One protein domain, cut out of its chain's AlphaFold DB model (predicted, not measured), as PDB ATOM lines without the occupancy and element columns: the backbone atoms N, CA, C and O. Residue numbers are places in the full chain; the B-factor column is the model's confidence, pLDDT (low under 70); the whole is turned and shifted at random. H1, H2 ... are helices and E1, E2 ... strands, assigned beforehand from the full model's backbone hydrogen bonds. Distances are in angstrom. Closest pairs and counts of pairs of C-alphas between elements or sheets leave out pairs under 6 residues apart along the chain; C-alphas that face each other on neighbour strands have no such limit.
ATOM      1  N   SER A   9     -29.011 -40.467  15.874       42.09
ATOM      2  CA  SER A   9     -28.629 -40.087  14.508       42.09
ATOM      3  C   SER A   9     -29.604 -40.562  13.417       42.09
ATOM      4  O   SER A   9     -29.752 -39.863  12.417       42.09
ATOM      5  N   ALA A  10     -30.263 -41.715  13.566       40.34
ATOM      6  CA  ALA A  10     -31.159 -42.254  12.533       40.34
ATOM      7  C   ALA A  10     -32.607 -41.767  12.692       40.34
ATOM      8  O   ALA A  10     -33.324 -41.579  11.712       40.34
ATOM      9  N   LEU A  11     -33.005 -41.458  13.925       44.09
ATOM     10  CA  LEU A  11     -34.256 -40.778  14.258       44.09
ATOM     11  C   LEU A  11     -34.280 -39.325  13.730       44.09
ATOM     12  O   LEU A  11     -35.316 -38.836  13.285       44.09
ATOM     13  N   VAL A  12     -33.129 -38.642  13.719       45.00
ATOM     14  CA  VAL A  12     -32.949 -37.305  13.113       45.00
ATOM     15  C   VAL A  12     -33.018 -37.361  11.578       45.00
ATOM     16  O   VAL A  12     -33.542 -36.441  10.957       45.00
ATOM     17  N   ALA A  13     -32.539 -38.443  10.956       42.31
ATOM     18  CA  ALA A  13     -32.543 -38.599   9.498       42.31
ATOM     19  C   ALA A  13     -33.894 -39.072   8.916       42.31
ATOM     20  O   ALA A  13     -34.190 -38.766   7.766       42.31
ATOM     21  N   SER A  14     -34.712 -39.792   9.691       43.16
ATOM     22  CA  SER A  14     -35.976 -40.404   9.232       43.16
ATOM     23  C   SER A  14     -37.232 -39.556   9.475       43.16
ATOM     24  O   SER A  14     -38.312 -39.926   9.027       43.16
ATOM     25  N   GLY A  15     -37.135 -38.439  10.207       43.81
ATOM     26  CA  GLY A  15     -38.298 -37.614  10.572       43.81
ATOM     27  C   GLY A  15     -39.230 -38.236  11.629       43.81
ATOM     28  O   GLY A  15     -40.119 -37.547  12.129       43.81
ATOM     29  N   ALA A  16     -38.991 -39.484  12.037       41.50
ATOM     30  CA  ALA A  16     -39.827 -40.268  12.948       41.50
ATOM     31  C   ALA A  16     -39.439 -40.090  14.430       41.50
ATOM     32  O   ALA A  16     -39.203 -41.054  15.144       41.50
ATOM     33  N   TRP A  17     -39.317 -38.850  14.913       43.41
ATOM     34  CA  TRP A  17     -38.944 -38.588  16.317       43.41
ATOM     35  C   TRP A  17     -40.116 -38.685  17.313       43.41
ATOM     36  O   TRP A  17     -39.888 -38.575  18.518       43.41
ATOM     37  N   ASP A  18     -41.349 -38.862  16.828       35.25
ATOM     38  CA  ASP A  18     -42.530 -39.082  17.662       35.25
ATOM     39  C   ASP A  18     -42.957 -40.550  17.596       35.25
ATOM     40  O   ASP A  18     -43.103 -41.114  16.518       35.25
ATOM     41  N   ALA A  19     -43.196 -41.103  18.785       34.09
ATOM     42  CA  ALA A  19     -43.609 -42.467  19.102       34.09
ATOM     43  C   ALA A  19     -42.496 -43.527  19.084       34.09
ATOM     44  O   ALA A  19     -41.762 -43.720  18.120       34.09
ATOM     45  N   GLY A  20     -42.397 -44.243  20.207       36.88
ATOM     46  CA  GLY A  20     -41.640 -45.481  20.329       36.88
ATOM     47  C   GLY A  20     -42.307 -46.593  19.534       36.88
ATOM     48  O   GLY A  20     -42.849 -47.517  20.132       36.88
ATOM     49  N   ASP A  21     -42.278 -46.469  18.211       36.34
ATOM     50  CA  ASP A  21     -42.744 -47.484  17.288       36.34
ATOM     51  C   ASP A  21     -41.565 -48.414  16.941       36.34
ATOM     52  O   ASP A  21     -40.631 -48.003  16.237       36.34
ATOM     53  N   PRO A  22     -41.518 -49.638  17.498       46.69
ATOM     54  CA  PRO A  22     -40.416 -50.567  17.266       46.69
ATOM     55  C   PRO A  22     -40.255 -50.943  15.783       46.69
ATOM     56  O   PRO A  22     -39.151 -51.310  15.379       46.69
ATOM     57  N   GLU A  23     -41.294 -50.782  14.955       40.41
ATOM     58  CA  GLU A  23     -41.236 -51.050  13.512       40.41
ATOM     59  C   GLU A  23     -40.425 -50.006  12.729       40.41
ATOM     60  O   GLU A  23     -39.678 -50.370  11.821       40.41
ATOM     61  N   ALA A  24     -40.465 -48.724  13.111       40.59
ATOM     62  CA  ALA A  24     -39.665 -47.679  12.460       40.59
ATOM     63  C   ALA A  24     -38.162 -47.841  12.759       40.59
ATOM     64  O   ALA A  24     -37.309 -47.620  11.895       40.59
ATOM     65  N   VAL A  25     -37.831 -48.290  13.975       46.09
ATOM     66  CA  VAL A  25     -36.456 -48.633  14.376       46.09
ATOM     67  C   VAL A  25     -35.973 -49.888  13.639       46.09
ATOM     68  O   VAL A  25     -34.826 -49.925  13.191       46.09
ATOM     69  N   ALA A  26     -36.849 -50.880  13.448       43.94
ATOM     70  CA  ALA A  26     -36.552 -52.093  12.689       43.94
ATOM     71  C   ALA A  26     -36.370 -51.824  11.182       43.94
ATOM     72  O   ALA A  26     -35.464 -52.384  10.568       43.94
ATOM     73  N   ALA A  27     -37.151 -50.914  10.589       41.94
ATOM     74  CA  ALA A  27     -37.024 -50.529   9.179       41.94
ATOM     75  C   ALA A  27     -35.682 -49.838   8.874       41.94
ATOM     76  O   ALA A  27     -35.053 -50.109   7.851       41.94
ATOM     77  N   VAL A  28     -35.200 -49.002   9.802       48.09
ATOM     78  CA  VAL A  28     -33.869 -48.372   9.736       48.09
ATOM     79  C   VAL A  28     -32.739 -49.397   9.908       48.09
ATOM     80  O   VAL A  28     -31.664 -49.224   9.341       48.09
ATOM     81  N   GLN A  29     -32.964 -50.470  10.674       46.59
ATOM     82  CA  GLN A  29     -31.999 -51.562  10.848       46.59
ATOM     83  C   GLN A  29     -31.969 -52.533   9.655       46.59
ATOM     84  O   GLN A  29     -30.926 -53.125   9.385       46.59
ATOM     85  N   ALA A  30     -33.086 -52.687   8.938       45.28
ATOM     86  CA  ALA A  30     -33.230 -53.622   7.822       45.28
ATOM     87  C   ALA A  30     -32.695 -53.088   6.479       45.28
ATOM     88  O   ALA A  30     -32.336 -53.879   5.607       45.28
ATOM     89  N   GLN A  31     -32.603 -51.768   6.296       42.75
ATOM     90  CA  GLN A  31     -32.042 -51.166   5.082       42.75
ATOM     91  C   GLN A  31     -30.562 -50.833   5.296       42.75
ATOM     92  O   GLN A  31     -30.194 -49.843   5.923       42.75
ATOM     93  N   GLY A  32     -29.704 -51.730   4.811       40.25
ATOM     94  CA  GLY A  32     -28.261 -51.686   4.998       40.25
ATOM     95  C   GLY A  32     -27.591 -50.371   4.582       40.25
ATOM     96  O   GLY A  32     -27.894 -49.779   3.552       40.25
ATOM     97  N   GLY A  33     -26.592 -49.986   5.381       45.03
ATOM     98  CA  GLY A  33     -25.579 -48.998   5.025       45.03
ATOM     99  C   GLY A  33     -25.431 -47.881   6.051       45.03
ATOM    100  O   GLY A  33     -25.941 -46.781   5.854       45.03
ATOM    101  N   VAL A  34     -24.610 -48.098   7.087       49.41
ATOM    102  CA  VAL A  34     -24.113 -47.017   7.967       49.41
ATOM    103  C   VAL A  34     -23.552 -45.851   7.126       49.41
ATOM    104  O   VAL A  34     -23.728 -44.689   7.479       49.41
ATOM    105  N   GLY A  35     -22.976 -46.138   5.950       44.59
ATOM    106  CA  GLY A  35     -22.517 -45.135   4.983       44.59
ATOM    107  C   GLY A  35     -23.620 -44.268   4.355       44.59
ATOM    108  O   GLY A  35     -23.410 -43.071   4.164       44.59
ATOM    109  N   GLN A  36     -24.811 -44.812   4.082       49.03
ATOM    110  CA  GLN A  36     -25.917 -44.061   3.472       49.03
ATOM    111  C   GLN A  36     -26.601 -43.145   4.502       49.03
ATOM    112  O   GLN A  36     -26.882 -41.977   4.205       49.03
ATOM    113  N   LEU A  37     -26.735 -43.617   5.748       52.34
ATOM    114  CA  LEU A  37     -27.139 -42.811   6.908       52.34
ATOM    115  C   LEU A  37     -26.154 -41.662   7.175       52.34
ATOM    116  O   LEU A  37     -26.575 -40.513   7.285       52.34
ATOM    117  N   LEU A  38     -24.844 -41.937   7.191       53.19
ATOM    118  CA  LEU A  38     -23.811 -40.906   7.358       53.19
ATOM    119  C   LEU A  38     -23.832 -39.871   6.223       53.19
ATOM    120  O   LEU A  38     -23.673 -38.680   6.486       53.19
ATOM    121  N   SER A  39     -24.080 -40.296   4.980       54.38
ATOM    122  CA  SER A  39     -24.174 -39.385   3.829       54.38
ATOM    123  C   SER A  39     -25.402 -38.464   3.884       54.38
ATOM    124  O   SER A  39     -25.325 -37.299   3.494       54.38
ATOM    125  N   THR A  40     -26.521 -38.963   4.417       59.81
ATOM    126  CA  THR A  40     -27.764 -38.199   4.590       59.81
ATOM    127  C   THR A  40     -27.623 -37.207   5.742       59.81
ATOM    128  O   THR A  40     -27.951 -36.030   5.603       59.81
ATOM    129  N   VAL A  41     -27.028 -37.648   6.854       60.91
ATOM    130  CA  VAL A  41     -26.688 -36.802   8.005       60.91
ATOM    131  C   VAL A  41     -25.697 -35.697   7.620       60.91
ATOM    132  O   VAL A  41     -25.849 -34.562   8.063       60.91
ATOM    133  N   ALA A  42     -24.724 -35.985   6.750       61.50
ATOM    134  CA  ALA A  42     -23.773 -34.990   6.253       61.50
ATOM    135  C   ALA A  42     -24.431 -33.872   5.421       61.50
ATOM    136  O   ALA A  42     -23.896 -32.767   5.356       61.50
ATOM    137  N   LYS A  43     -25.590 -34.136   4.805       67.19
ATOM    138  CA  LYS A  43     -26.342 -33.160   3.998       67.19
ATOM    139  C   LYS A  43     -27.474 -32.473   4.766       67.19
ATOM    140  O   LYS A  43     -27.991 -31.464   4.292       67.19
ATOM    141  N   ALA A  44     -27.858 -32.990   5.932       74.62
ATOM    142  CA  ALA A  44     -28.939 -32.426   6.730       74.62
ATOM    143  C   ALA A  44     -28.539 -31.066   7.322       74.62
ATOM    144  O   ALA A  44     -27.466 -30.910   7.915       74.62
ATOM    145  N   LYS A  45     -29.432 -30.081   7.176       86.50
ATOM    146  CA  LYS A  45     -29.296 -28.760   7.793       86.50
ATOM    147  C   LYS A  45     -30.082 -28.748   9.101       86.50
ATOM    148  O   LYS A  45     -31.303 -28.908   9.096       86.50
ATOM    149  N   VAL A  46     -29.383 -28.592  10.222       88.81
ATOM    150  CA  VAL A  46     -29.960 -28.645  11.572       88.81
ATOM    151  C   VAL A  46     -29.736 -27.312  12.265       88.81
ATOM    152  O   VAL A  46     -28.610 -26.829  12.352       88.81
ATOM    153  N   THR A  47     -30.798 -26.728  12.809       90.81
ATOM    154  CA  THR A  47     -30.710 -25.473  13.559       90.81
ATOM    155  C   THR A  47     -30.879 -25.723  15.055       90.81
ATOM    156  O   THR A  47     -31.822 -26.383  15.479       90.81
ATOM    157  N   LEU A  48     -29.982 -25.175  15.875       92.19
ATOM    158  CA  LEU A  48     -30.057 -25.199  17.336       92.19
ATOM    159  C   LEU A  48     -30.311 -23.782  17.866       92.19
ATOM    160  O   LEU A  48     -29.532 -22.874  17.578       92.19
ATOM    161  N   LEU A  49     -31.361 -23.591  18.671       93.00
ATOM    162  CA  LEU A  49     -31.734 -22.303  19.275       93.00
ATOM    163  C   LEU A  49     -31.872 -22.428  20.795       93.00
ATOM    164  O   LEU A  49     -32.769 -23.093  21.311       93.00
ATOM    165  N   PHE A  50     -30.963 -21.803  21.539       93.69
ATOM    166  CA  PHE A  50     -30.897 -21.882  22.996       93.69
ATOM    167  C   PHE A  50     -31.140 -20.499  23.600       93.69
ATOM    168  O   PHE A  50     -30.383 -19.563  23.351       93.69
ATOM    169  N   ALA A  51     -32.156 -20.378  24.451       91.00
ATOM    170  CA  ALA A  51     -32.516 -19.141  25.138       91.00
ATOM    171  C   ALA A  51     -32.726 -19.407  26.634       91.00
ATOM    172  O   ALA A  51     -33.747 -19.948  27.050       91.00
ATOM    173  N   SER A  52     -31.763 -19.020  27.476       88.50
ATOM    174  CA  SER A  52     -31.844 -19.222  28.928       88.50
ATOM    175  C   SER A  52     -31.116 -18.126  29.698       88.50
ATOM    176  O   SER A  52     -30.043 -17.674  29.318       88.50
ATOM    177  N   GLY A  53     -31.710 -17.659  30.798       82.44
ATOM    178  CA  GLY A  53     -31.055 -16.728  31.726       82.44
ATOM    179  C   GLY A  53     -30.564 -15.376  31.174       82.44
ATOM    180  O   GLY A  53     -29.746 -14.748  31.829       82.44
ATOM    181  N   GLY A  54     -31.040 -14.921  30.007       85.50
ATOM    182  CA  GLY A  54     -30.542 -13.708  29.337       85.50
ATOM    183  C   GLY A  54     -29.465 -13.987  28.292       85.50
ATOM    184  O   GLY A  54     -29.007 -13.072  27.615       85.50
ATOM    185  N   HIS A  55     -29.068 -15.251  28.157       90.69
ATOM    186  CA  HIS A  55     -28.211 -15.747  27.097       90.69
ATOM    187  C   HIS A  55     -29.056 -16.269  25.953       90.69
ATOM    188  O   HIS A  55     -29.970 -17.072  26.166       90.69
ATOM    189  N   PHE A  56     -28.685 -15.854  24.753       94.06
ATOM    190  CA  PHE A  56     -29.143 -16.457  23.522       94.06
ATOM    191  C   PHE A  56     -27.938 -17.028  22.776       94.06
ATOM    192  O   PHE A  56     -26.905 -16.364  22.635       94.06
ATOM    193  N   ALA A  57     -28.075 -18.260  22.306       94.56
ATOM    194  CA  ALA A  57     -27.126 -18.897  21.415       94.56
ATOM    195  C   ALA A  57     -27.894 -19.635  20.320       94.56
ATOM    196  O   ALA A  57     -28.656 -20.553  20.611       94.56
ATOM    197  N   GLY A  58     -27.683 -19.230  19.072       94.19
ATOM    198  CA  GLY A  58     -28.233 -19.881  17.892       94.19
ATOM    199  C   GLY A  58     -27.112 -20.348  16.973       94.19
ATOM    200  O   GLY A  58     -26.117 -19.635  16.803       94.19
ATOM    201  N   CYS A  59     -27.260 -21.522  16.370       94.19
ATOM    202  CA  CYS A  59     -26.352 -21.992  15.332       94.19
ATOM    203  C   CYS A  59     -27.081 -22.881  14.321       94.19
ATOM    204  O   CYS A  59     -27.880 -23.733  14.700       94.19
ATOM    205  N   VAL A  60     -26.784 -22.666  13.045       92.44
ATOM    206  CA  VAL A  60     -27.229 -23.456  11.904       92.44
ATOM    207  C   VAL A  60     -26.048 -24.305  11.458       92.44
ATOM    208  O   VAL A  60     -24.998 -23.777  11.076       92.44
ATOM    209  N   TYR A  61     -26.226 -25.616  11.521       90.06
ATOM    210  CA  TYR A  61     -25.242 -26.610  11.132       90.06
ATOM    211  C   TYR A  61     -25.636 -27.261   9.812       90.06
ATOM    212  O   TYR A  61     -26.820 -27.466   9.540       90.06
ATOM    213  N   GLN A  62     -24.635 -27.611   9.014       88.56
ATOM    214  CA  GLN A  62     -24.779 -28.466   7.841       88.56
ATOM    215  C   GLN A  62     -23.776 -29.608   7.988       88.56
ATOM    216  O   GLN A  62     -22.565 -29.384   8.025       88.56
ATOM    217  N   GLY A  63     -24.276 -30.830   8.172       82.38
ATOM    218  CA  GLY A  63     -23.423 -31.960   8.529       82.38
ATOM    219  C   GLY A  63     -22.713 -31.721   9.861       82.38
ATOM    220  O   GLY A  63     -23.365 -31.674  10.893       82.38
ATOM    221  N   ARG A  64     -21.380 -31.572   9.861       80.50
ATOM    222  CA  ARG A  64     -20.573 -31.251  11.063       80.50
ATOM    223  C   ARG A  64     -20.110 -29.794  11.126       80.50
ATOM    224  O   ARG A  64     -19.549 -29.380  12.140       80.50
ATOM    225  N   GLU A  65     -20.344 -29.025  10.071       85.00
ATOM    226  CA  GLU A  65     -19.838 -27.663   9.943       85.00
ATOM    227  C   GLU A  65     -20.867 -26.625  10.384       85.00
ATOM    228  O   GLU A  65     -22.081 -26.842  10.344       85.00
ATOM    229  N   ARG A  66     -20.366 -25.467  10.821       89.38
ATOM    230  CA  ARG A  66     -21.187 -24.322  11.218       89.38
ATOM    231  C   ARG A  66     -21.369 -23.407  10.019       89.38
ATOM    232  O   ARG A  66     -20.413 -22.763   9.605       89.38
ATOM    233  N   VAL A  67     -22.597 -23.297   9.524       89.75
ATOM    234  CA  VAL A  67     -22.935 -22.374   8.431       89.75
ATOM    235  C   VAL A  67     -23.127 -20.966   8.979       89.75
ATOM    236  O   VAL A  67     -22.576 -19.994   8.466       89.75
ATOM    237  N   ARG A  68     -23.898 -20.841  10.064       91.62
ATOM    238  CA  ARG A  68     -24.214 -19.548  10.670       91.62
ATOM    239  C   ARG A  68     -24.329 -19.694  12.172       91.62
ATOM    240  O   ARG A  68     -24.993 -20.598  12.654       91.62
ATOM    241  N   SER A  69     -23.715 -18.795  12.931       93.38
ATOM    242  CA  SER A  69     -23.830 -18.806  14.389       93.38
ATOM    243  C   SER A  69     -23.935 -17.395  14.945       93.38
ATOM    244  O   SER A  69     -23.374 -16.444  14.397       93.38
ATOM    245  N   LYS A  70     -24.689 -17.242  16.033       94.19
ATOM    246  CA  LYS A  70     -24.794 -15.976  16.755       94.19
ATOM    247  C   LYS A  70     -25.022 -16.238  18.233       94.19
ATOM    248  O   LYS A  70     -25.856 -17.052  18.621       94.19
ATOM    249  N   THR A  71     -24.312 -15.490  19.065       93.81
ATOM    250  CA  THR A  71     -24.532 -15.471  20.510       93.81
ATOM    251  C   THR A  71     -24.564 -14.049  21.015       93.81
ATOM    252  O   THR A  71     -23.742 -13.231  20.602       93.81
ATOM    253  N   PHE A  72     -25.458 -13.768  21.949       92.62
ATOM    254  CA  PHE A  72     -25.468 -12.510  22.682       92.62
ATOM    255  C   PHE A  72     -26.039 -12.718  24.079       92.62
ATOM    256  O   PHE A  72     -26.677 -13.727  24.391       92.62
ATOM    257  N   HIS A  73     -25.752 -11.761  24.953       90.56
ATOM    258  CA  HIS A  73     -26.177 -11.797  26.339       90.56
ATOM    259  C   HIS A  73     -26.654 -10.420  26.772       90.56
ATOM    260  O   HIS A  73     -25.947  -9.428  26.602       90.56
ATOM    261  N   ARG A  74     -27.825 -10.386  27.406       88.25
ATOM    262  CA  ARG A  74     -28.318  -9.220  28.134       88.25
ATOM    263  C   ARG A  74     -28.577  -9.596  29.580       88.25
ATOM    264  O   ARG A  74     -29.091 -10.667  29.893       88.25
ATOM    265  N   TYR A  75     -28.235  -8.679  30.472       81.88
ATOM    266  CA  TYR A  75     -28.378  -8.902  31.900       81.88
ATOM    267  C   TYR A  75     -29.840  -8.718  32.333       81.88
ATOM    268  O   TYR A  75     -30.315  -7.591  32.500       81.88
ATOM    269  N   VAL A  76     -30.545  -9.844  32.495       79.12
ATOM    270  CA  VAL A  76     -31.980  -9.895  32.852       79.12
ATOM    271  C   VAL A  76     -32.240 -10.456  34.259       79.12
ATOM    272  O   VAL A  76     -33.279 -10.192  34.861       79.12
ATOM    273  N   ILE A  77     -31.279 -11.180  34.845       73.50
ATOM    274  CA  ILE A  77     -31.382 -11.763  36.196       73.50
ATOM    275  C   ILE A  77     -30.571 -10.922  37.191       73.50
ATOM    276  O   ILE A  77     -29.513 -10.404  36.854       73.50
ATOM    277  N   ARG A  78     -31.050 -10.774  38.437       64.56
ATOM    278  CA  ARG A  78     -30.264 -10.138  39.511       64.56
ATOM    279  C   ARG A  78     -29.223 -11.133  40.031       64.56
ATOM    280  O   ARG A  78     -29.573 -12.253  40.390       64.56
ATOM    281  N   ALA A  79     -27.968 -10.707  40.156       48.75
ATOM    282  CA  ALA A  79     -26.937 -11.468  40.857       48.75
ATOM    283  C   ALA A  79     -27.465 -11.961  42.218       48.75
ATOM    284  O   ALA A  79     -28.018 -11.176  42.988       48.75
ATOM    285  N   LYS A  80     -27.301 -13.261  42.493       55.59
ATOM    286  CA  LYS A  80     -27.733 -13.954  43.724       55.59
ATOM    287  C   LYS A  80     -29.249 -14.112  43.945       55.59
ATOM    288  O   LYS A  80     -29.634 -14.686  44.954       55.59
ATOM    289  N   ALA A  81     -30.115 -13.684  43.021       54.22
ATOM    290  CA  ALA A  81     -31.547 -13.993  43.067       54.22
ATOM    291  C   ALA A  81     -31.953 -14.671  41.752       54.22
ATOM    292  O   ALA A  81     -32.155 -14.000  40.744       54.22
ATOM    293  N   GLY A  82     -32.028 -16.004  41.755       58.62
ATOM    294  CA  GLY A  82     -32.105 -16.865  40.563       58.62
ATOM    295  C   GLY A  82     -33.358 -16.755  39.683       58.62
ATOM    296  O   GLY A  82     -33.548 -17.601  38.816       58.62
ATOM    297  N   THR A  83     -34.212 -15.746  39.865       63.44
ATOM    298  CA  THR A  83     -35.466 -15.577  39.116       63.44
ATOM    299  C   THR A  83     -35.498 -14.266  38.325       63.44
ATOM    300  O   THR A  83     -35.068 -13.206  38.800       63.44
ATOM    301  N   ARG A  84     -35.997 -14.353  37.083       65.38
ATOM    302  CA  ARG A  84     -36.190 -13.217  36.161       65.38
ATOM    303  C   ARG A  84     -37.207 -12.213  36.688       65.38
ATOM    304  O   ARG A  84     -38.050 -12.561  37.515       65.38
ATOM    305  N   GLN A  85     -37.132 -10.975  36.197       69.75
ATOM    306  CA  GLN A  85     -38.009  -9.919  36.691       69.75
ATOM    307  C   GLN A  85     -39.453 -10.143  36.232       69.75
ATOM    308  O   GLN A  85     -40.321 -10.093  37.092       69.75
ATOM    309  N   ALA A  86     -39.701 -10.526  34.973       63.78
ATOM    310  CA  ALA A  86     -41.052 -10.863  34.499       63.78
ATOM    311  C   ALA A  86     -41.742 -11.969  35.324       63.78
ATOM    312  O   ALA A  86     -42.921 -11.863  35.648       63.78
ATOM    313  N   VAL A  87     -41.004 -13.008  35.730       67.81
ATOM    314  CA  VAL A  87     -41.553 -14.092  36.571       67.81
ATOM    315  C   VAL A  87     -41.857 -13.588  37.983       67.81
ATOM    316  O   VAL A  87     -42.892 -13.923  38.546       67.81
ATOM    317  N   ARG A  88     -40.988 -12.739  38.552       65.19
ATOM    318  CA  ARG A  88     -41.236 -12.114  39.860       65.19
ATOM    319  C   ARG A  88     -42.412 -11.134  39.810       65.19
ATOM    320  O   ARG A  88     -43.167 -11.088  40.768       65.19
ATOM    321  N   ASP A  89     -42.557 -10.373  38.731       66.81
ATOM    322  CA  ASP A  89     -43.655  -9.420  38.533       66.81
ATOM    323  C   ASP A  89     -45.000 -10.132  38.312       66.81
ATOM    324  O   ASP A  89     -46.038  -9.601  38.682       66.81
ATOM    325  N   ALA A  90     -44.992 -11.346  37.752       64.19
ATOM    326  CA  ALA A  90     -46.183 -12.194  37.687       64.19
ATOM    327  C   ALA A  90     -46.554 -12.801  39.056       64.19
ATOM    328  O   ALA A  90     -47.724 -13.060  39.314       64.19
ATOM    329  N   MET A  91     -45.568 -13.035  39.932       66.31
ATOM    330  CA  MET A  91     -45.770 -13.609  41.273       66.31
ATOM    331  C   MET A  91     -46.106 -12.561  42.342       66.31
ATOM    332  O   MET A  91     -46.852 -12.844  43.275       66.31
ATOM    333  N   GLY A  92     -45.527 -11.366  42.249       58.62
ATOM    334  CA  GLY A  92     -45.810 -10.244  43.134       58.62
ATOM    335  C   GLY A  92     -46.737  -9.283  42.416       58.62
ATOM    336  O   GLY A  92     -46.303  -8.638  41.469       58.62
ATOM    337  N   GLY A  93     -47.993  -9.194  42.853       56.44
ATOM    338  CA  GLY A  93     -48.973  -8.273  42.278       56.44
ATOM    339  C   GLY A  93     -48.513  -6.803  42.256       56.44
ATOM    340  O   GLY A  93     -47.422  -6.452  42.703       56.44
ATOM    341  N   SER A  94     -49.390  -5.925  41.756       57.19
ATOM    342  CA  SER A  94     -49.209  -4.472  41.522       57.19
ATOM    343  C   SER A  94     -48.435  -3.668  42.599       57.19
ATOM    344  O   SER A  94     -47.902  -2.595  42.310       57.19
ATOM    345  N   SER A  95     -48.319  -4.183  43.825       55.16
ATOM    346  CA  SER A  95     -47.688  -3.560  44.991       55.16
ATOM    347  C   SER A  95     -46.152  -3.627  45.058       55.16
ATOM    348  O   SER A  95     -45.573  -3.038  45.972       55.16
ATOM    349  N   VAL A  96     -45.446  -4.297  44.135       57.66
ATOM    350  CA  VAL A  96     -43.969  -4.353  44.191       57.66
ATOM    351  C   VAL A  96     -43.344  -3.010  43.756       57.66
ATOM    352  O   VAL A  96     -43.549  -2.579  42.616       57.66
ATOM    353  N   PRO A  97     -42.509  -2.356  44.594       53.94
ATOM    354  CA  PRO A  97     -41.886  -1.078  44.260       53.94
ATOM    355  C   PRO A  97     -41.057  -1.158  42.971       53.94
ATOM    356  O   PRO A  97     -40.109  -1.945  42.847       53.94
ATOM    357  N   LYS A  98     -41.390  -0.304  41.996       67.19
ATOM    358  CA  LYS A  98     -40.695  -0.186  40.705       67.19
ATOM    359  C   LYS A  98     -39.350   0.525  40.898       67.19
ATOM    360  O   LYS A  98     -39.197   1.707  40.624       67.19
ATOM    361  N   SER A  99     -38.361  -0.198  41.417       71.56
ATOM    362  CA  SER A  99     -36.983   0.294  41.524       71.56
ATOM    363  C   SER A  99     -36.360   0.573  40.144       71.56
ATOM    364  O   SER A  99     -36.667  -0.106  39.161       71.56
ATOM    365  N   ALA A 100     -35.390   1.490  40.062       71.25
ATOM    366  CA  ALA A 100     -34.639   1.736  38.822       71.25
ATOM    367  C   ALA A 100     -34.000   0.447  38.250       71.25
ATOM    368  O   ALA A 100     -33.988   0.224  37.041       71.25
ATOM    369  N   GLY A 101     -33.547  -0.460  39.124       78.38
ATOM    370  CA  GLY A 101     -32.962  -1.740  38.724       78.38
ATOM    371  C   GLY A 101     -33.966  -2.789  38.224       78.38
ATOM    372  O   GLY A 101     -33.557  -3.723  37.539       78.38
ATOM    373  N   SER A 102     -35.257  -2.707  38.564       73.56
ATOM    374  CA  SER A 102     -36.290  -3.562  37.949       73.56
ATOM    375  C   SER A 102     -36.705  -3.034  36.578       73.56
ATOM    376  O   SER A 102     -36.838  -3.842  35.664       73.56
ATOM    377  N   SER A 103     -36.788  -1.711  36.399       79.62
ATOM    378  CA  SER A 103     -37.069  -1.092  35.094       79.62
ATOM    379  C   SER A 103     -36.011  -1.442  34.036       79.62
ATOM    380  O   SER A 103     -36.347  -1.928  32.960       79.62
ATOM    381  N   ILE A 104     -34.718  -1.334  34.379       81.69
ATOM    382  CA  ILE A 104     -33.614  -1.694  33.466       81.69
ATOM    383  C   ILE A 104     -33.690  -3.164  33.031       81.69
ATOM    384  O   ILE A 104     -33.412  -3.486  31.881       81.69
ATOM    385  N   ARG A 105     -34.074  -4.074  33.936       83.69
ATOM    386  CA  ARG A 105     -34.181  -5.503  33.609       83.69
ATOM    387  C   ARG A 105     -35.370  -5.803  32.699       83.69
ATOM    388  O   ARG A 105     -35.192  -6.605  31.794       83.69
ATOM    389  N   ARG A 106     -36.510  -5.121  32.861       81.62
ATOM    390  CA  ARG A 106     -37.643  -5.207  31.916       81.62
ATOM    391  C   ARG A 106     -37.247  -4.710  30.530       81.62
ATOM    392  O   ARG A 106     -37.410  -5.429  29.555       81.62
ATOM    393  N   HIS A 107     -36.606  -3.543  30.466       86.00
ATOM    394  CA  HIS A 107     -36.111  -3.002  29.204       86.00
ATOM    395  C   HIS A 107     -35.095  -3.939  28.532       86.00
ATOM    396  O   HIS A 107     -35.136  -4.140  27.323       86.00
ATOM    397  N   ASN A 108     -34.199  -4.557  29.310       88.06
ATOM    398  CA  ASN A 108     -33.255  -5.547  28.792       88.06
ATOM    399  C   ASN A 108     -33.937  -6.842  28.330       88.06
ATOM    400  O   ASN A 108     -33.456  -7.441  27.372       88.06
ATOM    401  N   GLU A 109     -35.009  -7.285  28.995       85.50
ATOM    402  CA  GLU A 109     -35.822  -8.439  28.580       85.50
ATOM    403  C   GLU A 109     -36.528  -8.148  27.243       85.50
ATOM    404  O   GLU A 109     -36.393  -8.930  26.304       85.50
ATOM    405  N   GLU A 110     -37.172  -6.987  27.110       86.50
ATOM    406  CA  GLU A 110     -37.808  -6.534  25.862       86.50
ATOM    407  C   GLU A 110     -36.793  -6.332  24.732       86.50
ATOM    408  O   GLU A 110     -37.041  -6.702  23.586       86.50
ATOM    409  N   ALA A 111     -35.629  -5.753  25.036       89.12
ATOM    410  CA  ALA A 111     -34.561  -5.584  24.060       89.12
ATOM    411  C   ALA A 111     -33.991  -6.934  23.609       89.12
ATOM    412  O   ALA A 111     -33.755  -7.121  22.423       89.12
ATOM    413  N   LEU A 112     -33.827  -7.896  24.528       89.81
ATOM    414  CA  LEU A 112     -33.406  -9.253  24.180       89.81
ATOM    415  C   LEU A 112     -34.420  -9.917  23.245       89.81
ATOM    416  O   LEU A 112     -34.025 -10.541  22.269       89.81
ATOM    417  N   GLN A 113     -35.713  -9.764  23.529       88.62
ATOM    418  CA  GLN A 113     -36.776 -10.291  22.680       88.62
ATOM    419  C   GLN A 113     -36.762  -9.656  21.284       88.62
ATOM    420  O   GLN A 113     -36.849 -10.377  20.294       88.62
ATOM    421  N   ARG A 114     -36.595  -8.332  21.188       89.62
ATOM    422  CA  ARG A 114     -36.459  -7.635  19.897       89.62
ATOM    423  C   ARG A 114     -35.239  -8.108  19.109       89.62
ATOM    424  O   ARG A 114     -35.372  -8.395  17.926       89.62
ATOM    425  N   ASP A 115     -34.087  -8.248  19.765       91.31
ATOM    426  CA  ASP A 115     -32.849  -8.712  19.128       91.31
ATOM    427  C   ASP A 115     -32.980 -10.160  18.612       91.31
ATOM    428  O   ASP A 115     -32.504 -10.475  17.523       91.31
ATOM    429  N   ILE A 116     -33.639 -11.044  19.377       90.75
ATOM    430  CA  ILE A 116     -33.920 -12.427  18.957       90.75
ATOM    431  C   ILE A 116     -34.861 -12.440  17.751       90.75
ATOM    432  O   ILE A 116     -34.574 -13.125  16.774       90.75
ATOM    433  N   ASN A 117     -35.952 -11.676  17.795       89.69
ATOM    434  CA  ASN A 117     -36.924 -11.617  16.706       89.69
ATOM    435  C   ASN A 117     -36.296 -11.106  15.405       89.69
ATOM    436  O   ASN A 117     -36.412 -11.768  14.380       89.69
ATOM    437  N   ALA A 118     -35.539 -10.007  15.469       90.19
ATOM    438  CA  ALA A 118     -34.817  -9.476  14.316       90.19
ATOM    439  C   ALA A 118     -33.807 -10.492  13.750       90.19
ATOM    440  O   ALA A 118     -33.637 -10.607  12.539       90.19
ATOM    441  N   LEU A 119     -33.147 -11.273  14.616       91.31
ATOM    442  CA  LEU A 119     -32.257 -12.340  14.161       91.31
ATOM    443  C   LEU A 119     -33.024 -13.455  13.438       91.31
ATOM    444  O   LEU A 119     -32.553 -13.931  12.409       91.31
ATOM    445  N   LEU A 120     -34.172 -13.880  13.970       88.75
ATOM    446  CA  LEU A 120     -34.989 -14.939  13.372       88.75
ATOM    447  C   LEU A 120     -35.591 -14.516  12.029       88.75
ATOM    448  O   LEU A 120     -35.653 -15.340  11.125       88.75
ATOM    449  N   GLU A 121     -35.951 -13.242  11.868       88.94
ATOM    450  CA  GLU A 121     -36.376 -12.675  10.581       88.94
ATOM    451  C   GLU A 121     -35.256 -12.764   9.537       88.94
ATOM    452  O   GLU A 121     -35.468 -13.280   8.440       88.94
ATOM    453  N   VAL A 122     -34.029 -12.367   9.900       90.69
ATOM    454  CA  VAL A 122     -32.851 -12.502   9.020       90.69
ATOM    455  C   VAL A 122     -32.545 -13.973   8.716       90.69
ATOM    456  O   VAL A 122     -32.093 -14.305   7.622       90.69
ATOM    457  N   TRP A 123     -32.779 -14.871   9.677       90.25
ATOM    458  CA  TRP A 123     -32.540 -16.308   9.523       90.25
ATOM    459  C   TRP A 123     -33.707 -17.045   8.859       90.25
ATOM    460  O   TRP A 123     -33.592 -18.248   8.647       90.25
ATOM    461  N   GLY A 124     -34.798 -16.368   8.486       83.75
ATOM    462  CA  GLY A 124     -35.994 -17.002   7.923       83.75
ATOM    463  C   GLY A 124     -35.694 -17.922   6.733       83.75
ATOM    464  O   GLY A 124     -36.188 -19.048   6.684       83.75
ATOM    465  N   GLY A 125     -34.799 -17.505   5.830       84.31
ATOM    466  CA  GLY A 125     -34.357 -18.339   4.703       84.31
ATOM    467  C   GLY A 125     -33.559 -19.579   5.131       84.31
ATOM    468  O   GLY A 125     -33.753 -20.672   4.598       84.31
ATOM    469  N   ASP A 126     -32.704 -19.445   6.147       84.12
ATOM    470  CA  ASP A 126     -31.911 -20.552   6.693       84.12
ATOM    471  C   ASP A 126     -32.766 -21.547   7.501       84.12
ATOM    472  O   ASP A 126     -32.517 -22.757   7.460       84.12
ATOM    473  N   LEU A 127     -33.792 -21.047   8.197       84.50
ATOM    474  CA  LEU A 127     -34.777 -21.832   8.943       84.50
ATOM    475  C   LEU A 127     -35.702 -22.614   8.006       84.50
ATOM    476  O   LEU A 127     -35.994 -23.778   8.271       84.50
ATOM    477  N   GLY A 128     -36.111 -22.013   6.885       83.06
ATOM    478  CA  GLY A 128     -36.904 -22.682   5.851       83.06
ATOM    479  C   GLY A 128     -36.210 -23.929   5.299       83.06
ATOM    480  O   GLY A 128     -36.837 -24.980   5.199       83.06
ATOM    481  N   GLY A 129     -34.902 -23.838   5.037       83.25
ATOM    482  CA  GLY A 129     -34.086 -24.956   4.551       83.25
ATOM    483  C   GLY A 129     -33.599 -25.933   5.627       83.25
ATOM    484  O   GLY A 129     -32.861 -26.859   5.303       83.25
ATOM    485  N   SER A 130     -33.946 -25.723   6.901       84.25
ATOM    486  CA  SER A 130     -33.557 -26.635   7.981       84.25
ATOM    487  C   SER A 130     -34.515 -27.822   8.058       84.25
ATOM    488  O   SER A 130     -35.729 -27.646   8.156       84.25
ATOM    489  N   SER A 131     -33.961 -29.034   8.067       83.12
ATOM    490  CA  SER A 131     -34.729 -30.274   8.228       83.12
ATOM    491  C   SER A 131     -35.256 -30.414   9.658       83.12
ATOM    492  O   SER A 131     -36.385 -30.849   9.863       83.12
ATOM    493  N   LEU A 132     -34.451 -30.013  10.652       85.31
ATOM    494  CA  LEU A 132     -34.796 -30.089  12.073       85.31
ATOM    495  C   LEU A 132     -34.328 -28.851  12.835       85.31
ATOM    496  O   LEU A 132     -33.242 -28.318  12.589       85.31
ATOM    497  N   ILE A 133     -35.148 -28.418  13.792       89.12
ATOM    498  CA  ILE A 133     -34.898 -27.250  14.634       89.12
ATOM    499  C   ILE A 133     -35.006 -27.677  16.098       89.12
ATOM    500  O   ILE A 133     -36.096 -27.917  16.610       89.12
ATOM    501  N   PHE A 134     -33.883 -27.746  16.807       90.25
ATOM    502  CA  PHE A 134     -33.887 -28.038  18.236       90.25
ATOM    503  C   PHE A 134     -33.887 -26.758  19.057       90.25
ATOM    504  O   PHE A 134     -33.023 -25.892  18.907       90.25
ATOM    505  N   VAL A 135     -34.834 -26.667  19.983       91.00
ATOM    506  CA  VAL A 135     -35.032 -25.501  20.833       91.00
ATOM    507  C   VAL A 135     -34.823 -25.868  22.299       91.00
ATOM    508  O   VAL A 135     -35.431 -26.800  22.829       91.00
ATOM    509  N   HIS A 136     -33.995 -25.085  22.988       91.00
ATOM    510  CA  HIS A 136     -33.864 -25.122  24.440       91.00
ATOM    511  C   HIS A 136     -34.236 -23.764  25.046       91.00
ATOM    512  O   HIS A 136     -33.430 -22.835  25.086       91.00
ATOM    513  N   ALA A 137     -35.468 -23.664  25.543       88.62
ATOM    514  CA  ALA A 137     -36.018 -22.452  26.143       88.62
ATOM    515  C   ALA A 137     -36.797 -22.788  27.428       88.62
ATOM    516  O   ALA A 137     -38.012 -23.009  27.378       88.62
ATOM    517  N   PRO A 138     -36.122 -22.875  28.591       83.75
ATOM    518  CA  PRO A 138     -36.793 -23.148  29.856       83.75
ATOM    519  C   PRO A 138     -37.670 -21.957  30.272       83.75
ATOM    520  O   PRO A 138     -37.204 -20.820  30.331       83.75
ATOM    521  N   GLY A 139     -38.937 -22.226  30.596       80.81
ATOM    522  CA  GLY A 139     -39.920 -21.222  31.025       80.81
ATOM    523  C   GLY A 139     -40.706 -20.559  29.883       80.81
ATOM    524  O   GLY A 139     -40.230 -20.444  28.754       80.81
ATOM    525  N   SER A 140     -41.925 -20.102  30.191       78.62
ATOM    526  CA  SER A 140     -42.863 -19.502  29.225       78.62
ATOM    527  C   SER A 140     -42.317 -18.237  28.560       78.62
ATOM    528  O   SER A 140     -42.458 -18.074  27.354       78.62
ATOM    529  N   VAL A 141     -41.615 -17.385  29.313       80.06
ATOM    530  CA  VAL A 141     -41.042 -16.125  28.806       80.06
ATOM    531  C   VAL A 141     -40.009 -16.371  27.700       80.06
ATOM    532  O   VAL A 141     -40.035 -15.695  26.680       80.06
ATOM    533  N   ASN A 142     -39.120 -17.361  27.857       83.38
ATOM    534  CA  ASN A 142     -38.126 -17.682  26.820       83.38
ATOM    535  C   ASN A 142     -38.765 -18.270  25.566       83.38
ATOM    536  O   ASN A 142     -38.327 -17.967  24.461       83.38
ATOM    537  N   LYS A 143     -39.801 -19.099  25.739       84.00
ATOM    538  CA  LYS A 143     -40.572 -19.626  24.612       84.00
ATOM    539  C   LYS A 143     -41.258 -18.486  23.858       84.00
ATOM    540  O   LYS A 143     -41.141 -18.421  22.642       84.00
ATOM    541  N   ALA A 144     -41.868 -17.540  24.571       81.69
ATOM    542  CA  ALA A 144     -42.474 -16.357  23.961       81.69
ATOM    543  C   ALA A 144     -41.454 -15.505  23.184       81.69
ATOM    544  O   ALA A 144     -41.782 -14.992  22.121       81.69
ATOM    545  N   SER A 145     -40.203 -15.398  23.650       82.56
ATOM    546  CA  SER A 145     -39.155 -14.682  22.908       82.56
ATOM    547  C   SER A 145     -38.721 -15.368  21.607       82.56
ATOM    548  O   SER A 145     -38.190 -14.689  20.743       82.56
ATOM    549  N   LEU A 146     -38.909 -16.685  21.468       83.56
ATOM    550  CA  LEU A 146     -38.557 -17.427  20.247       83.56
ATOM    551  C   LEU A 146     -39.738 -17.582  19.281       83.56
ATOM    552  O   LEU A 146     -39.536 -17.567  18.075       83.56
ATOM    553  N   PHE A 147     -40.956 -17.736  19.805       83.12
ATOM    554  CA  PHE A 147     -42.162 -17.997  19.006       83.12
ATOM    555  C   PHE A 147     -43.068 -16.764  18.839       83.12
ATOM    556  O   PHE A 147     -44.099 -16.840  18.181       83.12
ATOM    557  N   GLY A 148     -42.719 -15.625  19.445       70.75
ATOM    558  CA  GLY A 148     -43.578 -14.436  19.493       70.75
ATOM    559  C   GLY A 148     -43.581 -13.561  18.235       70.75
ATOM    560  O   GLY A 148     -44.474 -12.735  18.100       70.75
ATOM    561  N   SER A 149     -42.609 -13.710  17.329       66.69
ATOM    562  CA  SER A 149     -42.497 -12.923  16.084       66.69
ATOM    563  C   SER A 149     -43.180 -13.557  14.872       66.69
ATOM    564  O   SER A 149     -43.198 -12.957  13.806       66.69
ATOM    565  N   GLY A 150     -43.711 -14.778  14.997       67.69
ATOM    566  CA  GLY A 150     -44.306 -15.508  13.871       67.69
ATOM    567  C   GLY A 150     -43.298 -16.103  12.875       67.69
ATOM    568  O   GLY A 150     -43.693 -16.929  12.061       67.69
ATOM    569  N   ALA A 151     -42.001 -15.774  12.976       73.81
ATOM    570  CA  ALA A 151     -40.937 -16.355  12.144       73.81
ATOM    571  C   ALA A 151     -40.733 -17.867  12.381       73.81
ATOM    572  O   ALA A 151     -40.245 -18.582  11.510       73.81
ATOM    573  N   LEU A 152     -41.115 -18.359  13.563       79.06
ATOM    574  CA  LEU A 152     -41.092 -19.773  13.918       79.06
ATOM    575  C   LEU A 152     -42.391 -20.129  14.645       79.06
ATOM    576  O   LEU A 152     -42.704 -19.544  15.684       79.06
ATOM    577  N   ALA A 153     -43.144 -21.096  14.122       79.12
ATOM    578  CA  ALA A 153     -44.373 -21.554  14.760       79.12
ATOM    579  C   ALA A 153     -44.062 -22.559  15.879       79.12
ATOM    580  O   ALA A 153     -43.324 -23.522  15.686       79.12
ATOM    581  N   GLN A 154     -44.679 -22.381  17.052       75.00
ATOM    582  CA  GLN A 154     -44.497 -23.301  18.186       75.00
ATOM    583  C   GLN A 154     -44.988 -24.730  17.883       75.00
ATOM    584  O   GLN A 154     -44.519 -25.678  18.505       75.00
ATOM    585  N   LYS A 155     -45.935 -24.880  16.947       77.06
ATOM    586  CA  LYS A 155     -46.502 -26.165  16.505       77.06
ATOM    587  C   LYS A 155     -45.892 -26.681  15.192       77.06
ATOM    588  O   LYS A 155     -46.490 -27.536  14.550       77.06
ATOM    589  N   ASP A 156     -44.750 -26.147  14.761       81.25
ATOM    590  CA  ASP A 156     -44.054 -26.668  13.582       81.25
ATOM    591  C   ASP A 156     -43.498 -28.076  13.892       81.25
ATOM    592  O   ASP A 156     -42.780 -28.226  14.885       81.25
ATOM    593  N   PRO A 157     -43.794 -29.107  13.076       77.81
ATOM    594  CA  PRO A 157     -43.317 -30.477  13.299       77.81
ATOM    595  C   PRO A 157     -41.784 -30.611  13.294       77.81
ATOM    596  O   PRO A 157     -41.239 -31.586  13.814       77.81
ATOM    597  N   ARG A 158     -41.063 -29.631  12.734       83.69
ATOM    598  CA  ARG A 158     -39.593 -29.592  12.730       83.69
ATOM    599  C   ARG A 158     -39.012 -29.105  14.054       83.69
ATOM    600  O   ARG A 158     -37.827 -29.327  14.308       83.69
ATOM    601  N   VAL A 159     -39.809 -28.422  14.879       85.56
ATOM    602  CA  VAL A 159     -39.373 -27.842  16.151       85.56
ATOM    603  C   VAL A 159     -39.450 -28.890  17.252       85.56
ATOM    604  O   VAL A 159     -40.523 -29.373  17.604       85.56
ATOM    605  N   ARG A 160     -38.301 -29.219  17.847       84.44
ATOM    606  CA  ARG A 160     -38.191 -30.251  18.884       84.44
ATOM    607  C   ARG A 160     -37.423 -29.750  20.101       84.44
ATOM    608  O   ARG A 160     -36.550 -28.891  20.009       84.44
ATOM    609  N   GLY A 161     -37.753 -30.288  21.271       83.75
ATOM    610  CA  GLY A 161     -36.993 -30.043  22.497       83.75
ATOM    611  C   GLY A 161     -35.706 -30.868  22.530       83.75
ATOM    612  O   GLY A 161     -35.671 -31.993  22.037       83.75
ATOM    613  N   VAL A 162     -34.649 -30.334  23.140       83.56
ATOM    614  CA  VAL A 162     -33.419 -31.111  23.382       83.56
ATOM    615  C   VAL A 162     -33.701 -32.184  24.454       83.56
ATOM    616  O   VAL A 162     -34.184 -31.826  25.529       83.56
ATOM    617  N   PRO A 163     -33.401 -33.477  24.213       77.25
ATOM    618  CA  PRO A 163     -33.866 -34.594  25.050       77.25
ATOM    619  C   PRO A 163     -32.931 -34.913  26.229       77.25
ATOM    620  O   PRO A 163     -33.135 -35.889  26.948       77.25
ATOM    621  N   PHE A 164     -31.884 -34.115  26.428       81.62
ATOM    622  CA  PHE A 164     -30.879 -34.299  27.470       81.62
ATOM    623  C   PHE A 164     -30.546 -32.972  28.155       81.62
ATOM    624  O   PHE A 164     -30.900 -31.892  27.682       81.62
ATOM    625  N   ALA A 165     -29.838 -33.055  29.284       81.81
ATOM    626  CA  ALA A 165     -29.462 -31.885  30.062       81.81
ATOM    627  C   ALA A 165     -28.508 -30.961  29.282       81.81
ATOM    628  O   ALA A 165     -27.420 -31.353  28.837       81.81
ATOM    629  N   THR A 166     -28.921 -29.706  29.159       85.94
ATOM    630  CA  THR A 166     -28.175 -28.629  28.509       85.94
ATOM    631  C   THR A 166     -27.522 -27.724  29.551       85.94
ATOM    632  O   THR A 166     -28.019 -27.536  30.664       85.94
ATOM    633  N   ARG A 167     -26.367 -27.163  29.193       89.31
ATOM    634  CA  ARG A 167     -25.627 -26.188  30.005       89.31
ATOM    635  C   ARG A 167     -25.980 -24.762  29.571       89.31
ATOM    636  O   ARG A 167     -26.914 -24.522  28.809       89.31
ATOM    637  N   ARG A 168     -25.222 -23.781  30.075       87.94
ATOM    638  CA  ARG A 168     -25.388 -22.365  29.720       87.94
ATOM    639  C   ARG A 168     -25.311 -22.172  28.191       87.94
ATOM    640  O   ARG A 168     -24.350 -22.668  27.597       87.94
ATOM    641  N   PRO A 169     -26.236 -21.408  27.573       91.56
ATOM    642  CA  PRO A 169     -26.212 -21.142  26.135       91.56
ATOM    643  C   PRO A 169     -24.904 -20.461  25.722       91.56
ATOM    644  O   PRO A 169     -24.659 -19.298  26.045       91.56
ATOM    645  N   THR A 170     -24.039 -21.212  25.047       93.00
ATOM    646  CA  THR A 170     -22.745 -20.773  24.512       93.00
ATOM    647  C   THR A 170     -22.475 -21.540  23.221       93.00
ATOM    648  O   THR A 170     -23.022 -22.626  23.044       93.00
ATOM    649  N   LEU A 171     -21.608 -21.027  22.340       92.06
ATOM    650  CA  LEU A 171     -21.245 -21.747  21.109       92.06
ATOM    651  C   LEU A 171     -20.674 -23.143  21.399       92.06
ATOM    652  O   LEU A 171     -21.095 -24.109  20.781       92.06
ATOM    653  N   LYS A 172     -19.805 -23.266  22.412       92.25
ATOM    654  CA  LYS A 172     -19.237 -24.561  22.832       92.25
ATOM    655  C   LYS A 172     -20.311 -25.563  23.258       92.25
ATOM    656  O   LYS A 172     -20.167 -26.758  23.031       92.25
ATOM    657  N   GLU A 173     -21.372 -25.080  23.899       92.38
ATOM    658  CA  GLU A 173     -22.488 -25.933  24.296       92.38
ATOM    659  C   GLU A 173     -23.321 -26.371  23.091       92.38
ATOM    660  O   GLU A 173     -23.713 -27.532  23.036       92.38
ATOM    661  N   LEU A 174     -23.545 -25.486  22.113       91.56
ATOM    662  CA  LEU A 174     -24.206 -25.861  20.860       91.56
ATOM    663  C   LEU A 174     -23.394 -26.920  20.107       91.56
ATOM    664  O   LEU A 174     -23.963 -27.917  19.683       91.56
ATOM    665  N   ASP A 175     -22.070 -26.763  20.041       90.44
ATOM    666  CA  ASP A 175     -21.181 -27.739  19.401       90.44
ATOM    667  C   ASP A 175     -21.224 -29.098  20.121       90.44
ATOM    668  O   ASP A 175     -21.318 -30.143  19.477       90.44
ATOM    669  N   ARG A 176     -21.243 -29.098  21.465       89.56
ATOM    670  CA  ARG A 176     -21.411 -30.319  22.271       89.56
ATOM    671  C   ARG A 176     -22.753 -30.997  21.995       89.56
ATOM    672  O   ARG A 176     -22.795 -32.206  21.800       89.56
ATOM    673  N   VAL A 177     -23.846 -30.235  22.010       87.94
ATOM    674  CA  VAL A 177     -25.209 -30.738  21.769       87.94
ATOM    675  C   VAL A 177     -25.310 -31.310  20.359       87.94
ATOM    676  O   VAL A 177     -25.828 -32.407  20.188       87.94
ATOM    677  N   HIS A 178     -24.777 -30.602  19.368       87.25
ATOM    678  CA  HIS A 178     -24.753 -31.043  17.984       87.25
ATOM    679  C   HIS A 178     -23.988 -32.363  17.823       87.25
ATOM    680  O   HIS A 178     -24.518 -33.316  17.261       87.25
ATOM    681  N   ALA A 179     -22.790 -32.469  18.409       83.44
ATOM    682  CA  ALA A 179     -22.015 -33.707  18.404       83.44
ATOM    683  C   ALA A 179     -22.756 -34.871  19.086       83.44
ATOM    684  O   ALA A 179     -22.694 -36.001  18.612       83.44
ATOM    685  N   LEU A 180     -23.489 -34.600  20.171       81.94
ATOM    686  CA  LEU A 180     -24.297 -35.610  20.856       81.94
ATOM    687  C   LEU A 180     -25.499 -36.072  20.026       81.94
ATOM    688  O   LEU A 180     -25.798 -37.259  20.051       81.94
ATOM    689  N   LEU A 181     -26.157 -35.166  19.296       79.19
ATOM    690  CA  LEU A 181     -27.286 -35.494  18.417       79.19
ATOM    691  C   LEU A 181     -26.855 -36.336  17.208       79.19
ATOM    692  O   LEU A 181     -27.599 -37.215  16.780       79.19
ATOM    693  N   LEU A 182     -25.653 -36.081  16.682       75.38
ATOM    694  CA  LEU A 182     -25.061 -36.844  15.579       75.38
ATOM    695  C   LEU A 182     -24.391 -38.153  16.028       75.38
ATOM    696  O   LEU A 182     -24.102 -39.012  15.199       75.38
ATOM    697  N   GLY A 183     -24.104 -38.295  17.322       66.62
ATOM    698  CA  GLY A 183     -23.478 -39.483  17.886       66.62
ATOM    699  C   GLY A 183     -24.462 -40.643  18.029       66.62
ATOM    700  O   GLY A 183     -25.612 -40.462  18.432       66.62
TER     701      GLY A 183
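AT A GLANCE: This is residues 9 to 183 of the 445 residues of the protein "Hypothetical protein" of Hemiselmis tepida (UniProt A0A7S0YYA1). A twisted five-stranded sheet is the middle layer of a rod, with H5 and H7 over one face and H8 over the other. H1, H2 and H3 make one end of the rod; at the other end lie E4 and H4, and residues 90 to 95 stick out. The printed part has 175 residues with eight named helices and six named strands, in the order H1 H2 H3 E1 E2 E3 E4 H4 H5 H6 E5 H7 E6 H8; the class is mixed, helices and strands. The sheet's order is E3 E2 E1 E5 E6, mixed, and the whole is only just compact, close to loose, with a radius of gyration of the C-alphas of 18.7 A and spans of 65 by 31 by 29 A.

HOW THE PARTS SIT: H1, residues 9 to 14, is close to but not clearly touching H2, residues 22 to 30; their closest C-alphas, of Ala 10 and Val 28, are 7.3 A apart. H1 touches H3, residues 34 to 43, about perpendicular at 75 degrees, closest at C-alphas 13 and 41, 6.3 A. H3 only grazes the sheet, with residues 41 to 43. E1, residues 45 to 52, E2, residues 55 to 62, and E3, residues 65 to 73, form a meander of two hairpins, each strand the antiparallel neighbour of the one before; N 48 and O 59 are 2.8 A apart, N 58 and O 70 2.9 A, within hydrogen-bond range. E4, residues 81 to 84, pairs with no named strand and meets H4, residues 85 to 91, only through their link. H4 touches residues 102 to 106 alone of H5, residues 100 to 122, closest at C-alphas 85 and 105, 6.6 A. H5 is on the sheet at a height of 9.8 A, along the strands. H6, residues 124 to 128, only grazes the sheet, with residues 126 to 128. E5, residues 132 to 136, H7, residues 140 to 147, and E6, residues 159 to 161, form a strand-helix-strand unit, two parallel neighbour strands with a helix between, its crossover right-handed; N 160 and O 133 are 2.8 A apart. E5 is parallel to E1, with N 49 and O 134 2.8 A apart. H7, on the same face as H5, touches its residues 113 to 117 alone at a shallow tilt of 30 degrees, the same way, closest at C-alphas 145 and 113, 5.0 A. H8, residues 171 to 182, is on the opposite face at a height of 8.9 A. Every O i to N i+4 pair is within hydrogen-bond range in the helices other than H5, which has 18 of 19.

IN THESE COORDINATES: H1 begins at C-alpha 9, (-28.629, -40.087, 14.508), and H8, 16.5 A long, ends at C-alpha 182, (-25.061, -36.844, 15.579). H5 runs 33.1 A from C-alpha 100, (-34.639, 1.736, 38.822); E1 and E2 are each 23.3 A long, and E3, 23.7 A, bends by 62 degrees at residue 68.

THE WHOLE: The C-alphas of Gly 32 and Ser 95, the two farthest apart, are 65.5 A apart. The printed part has no cut, and the link from H7 to E6, 11 residues, is long. The mean pLDDT of the printed part is 74.5; residues 9 to 43, 78 to 98, 149 to 150 and 183 are under 70.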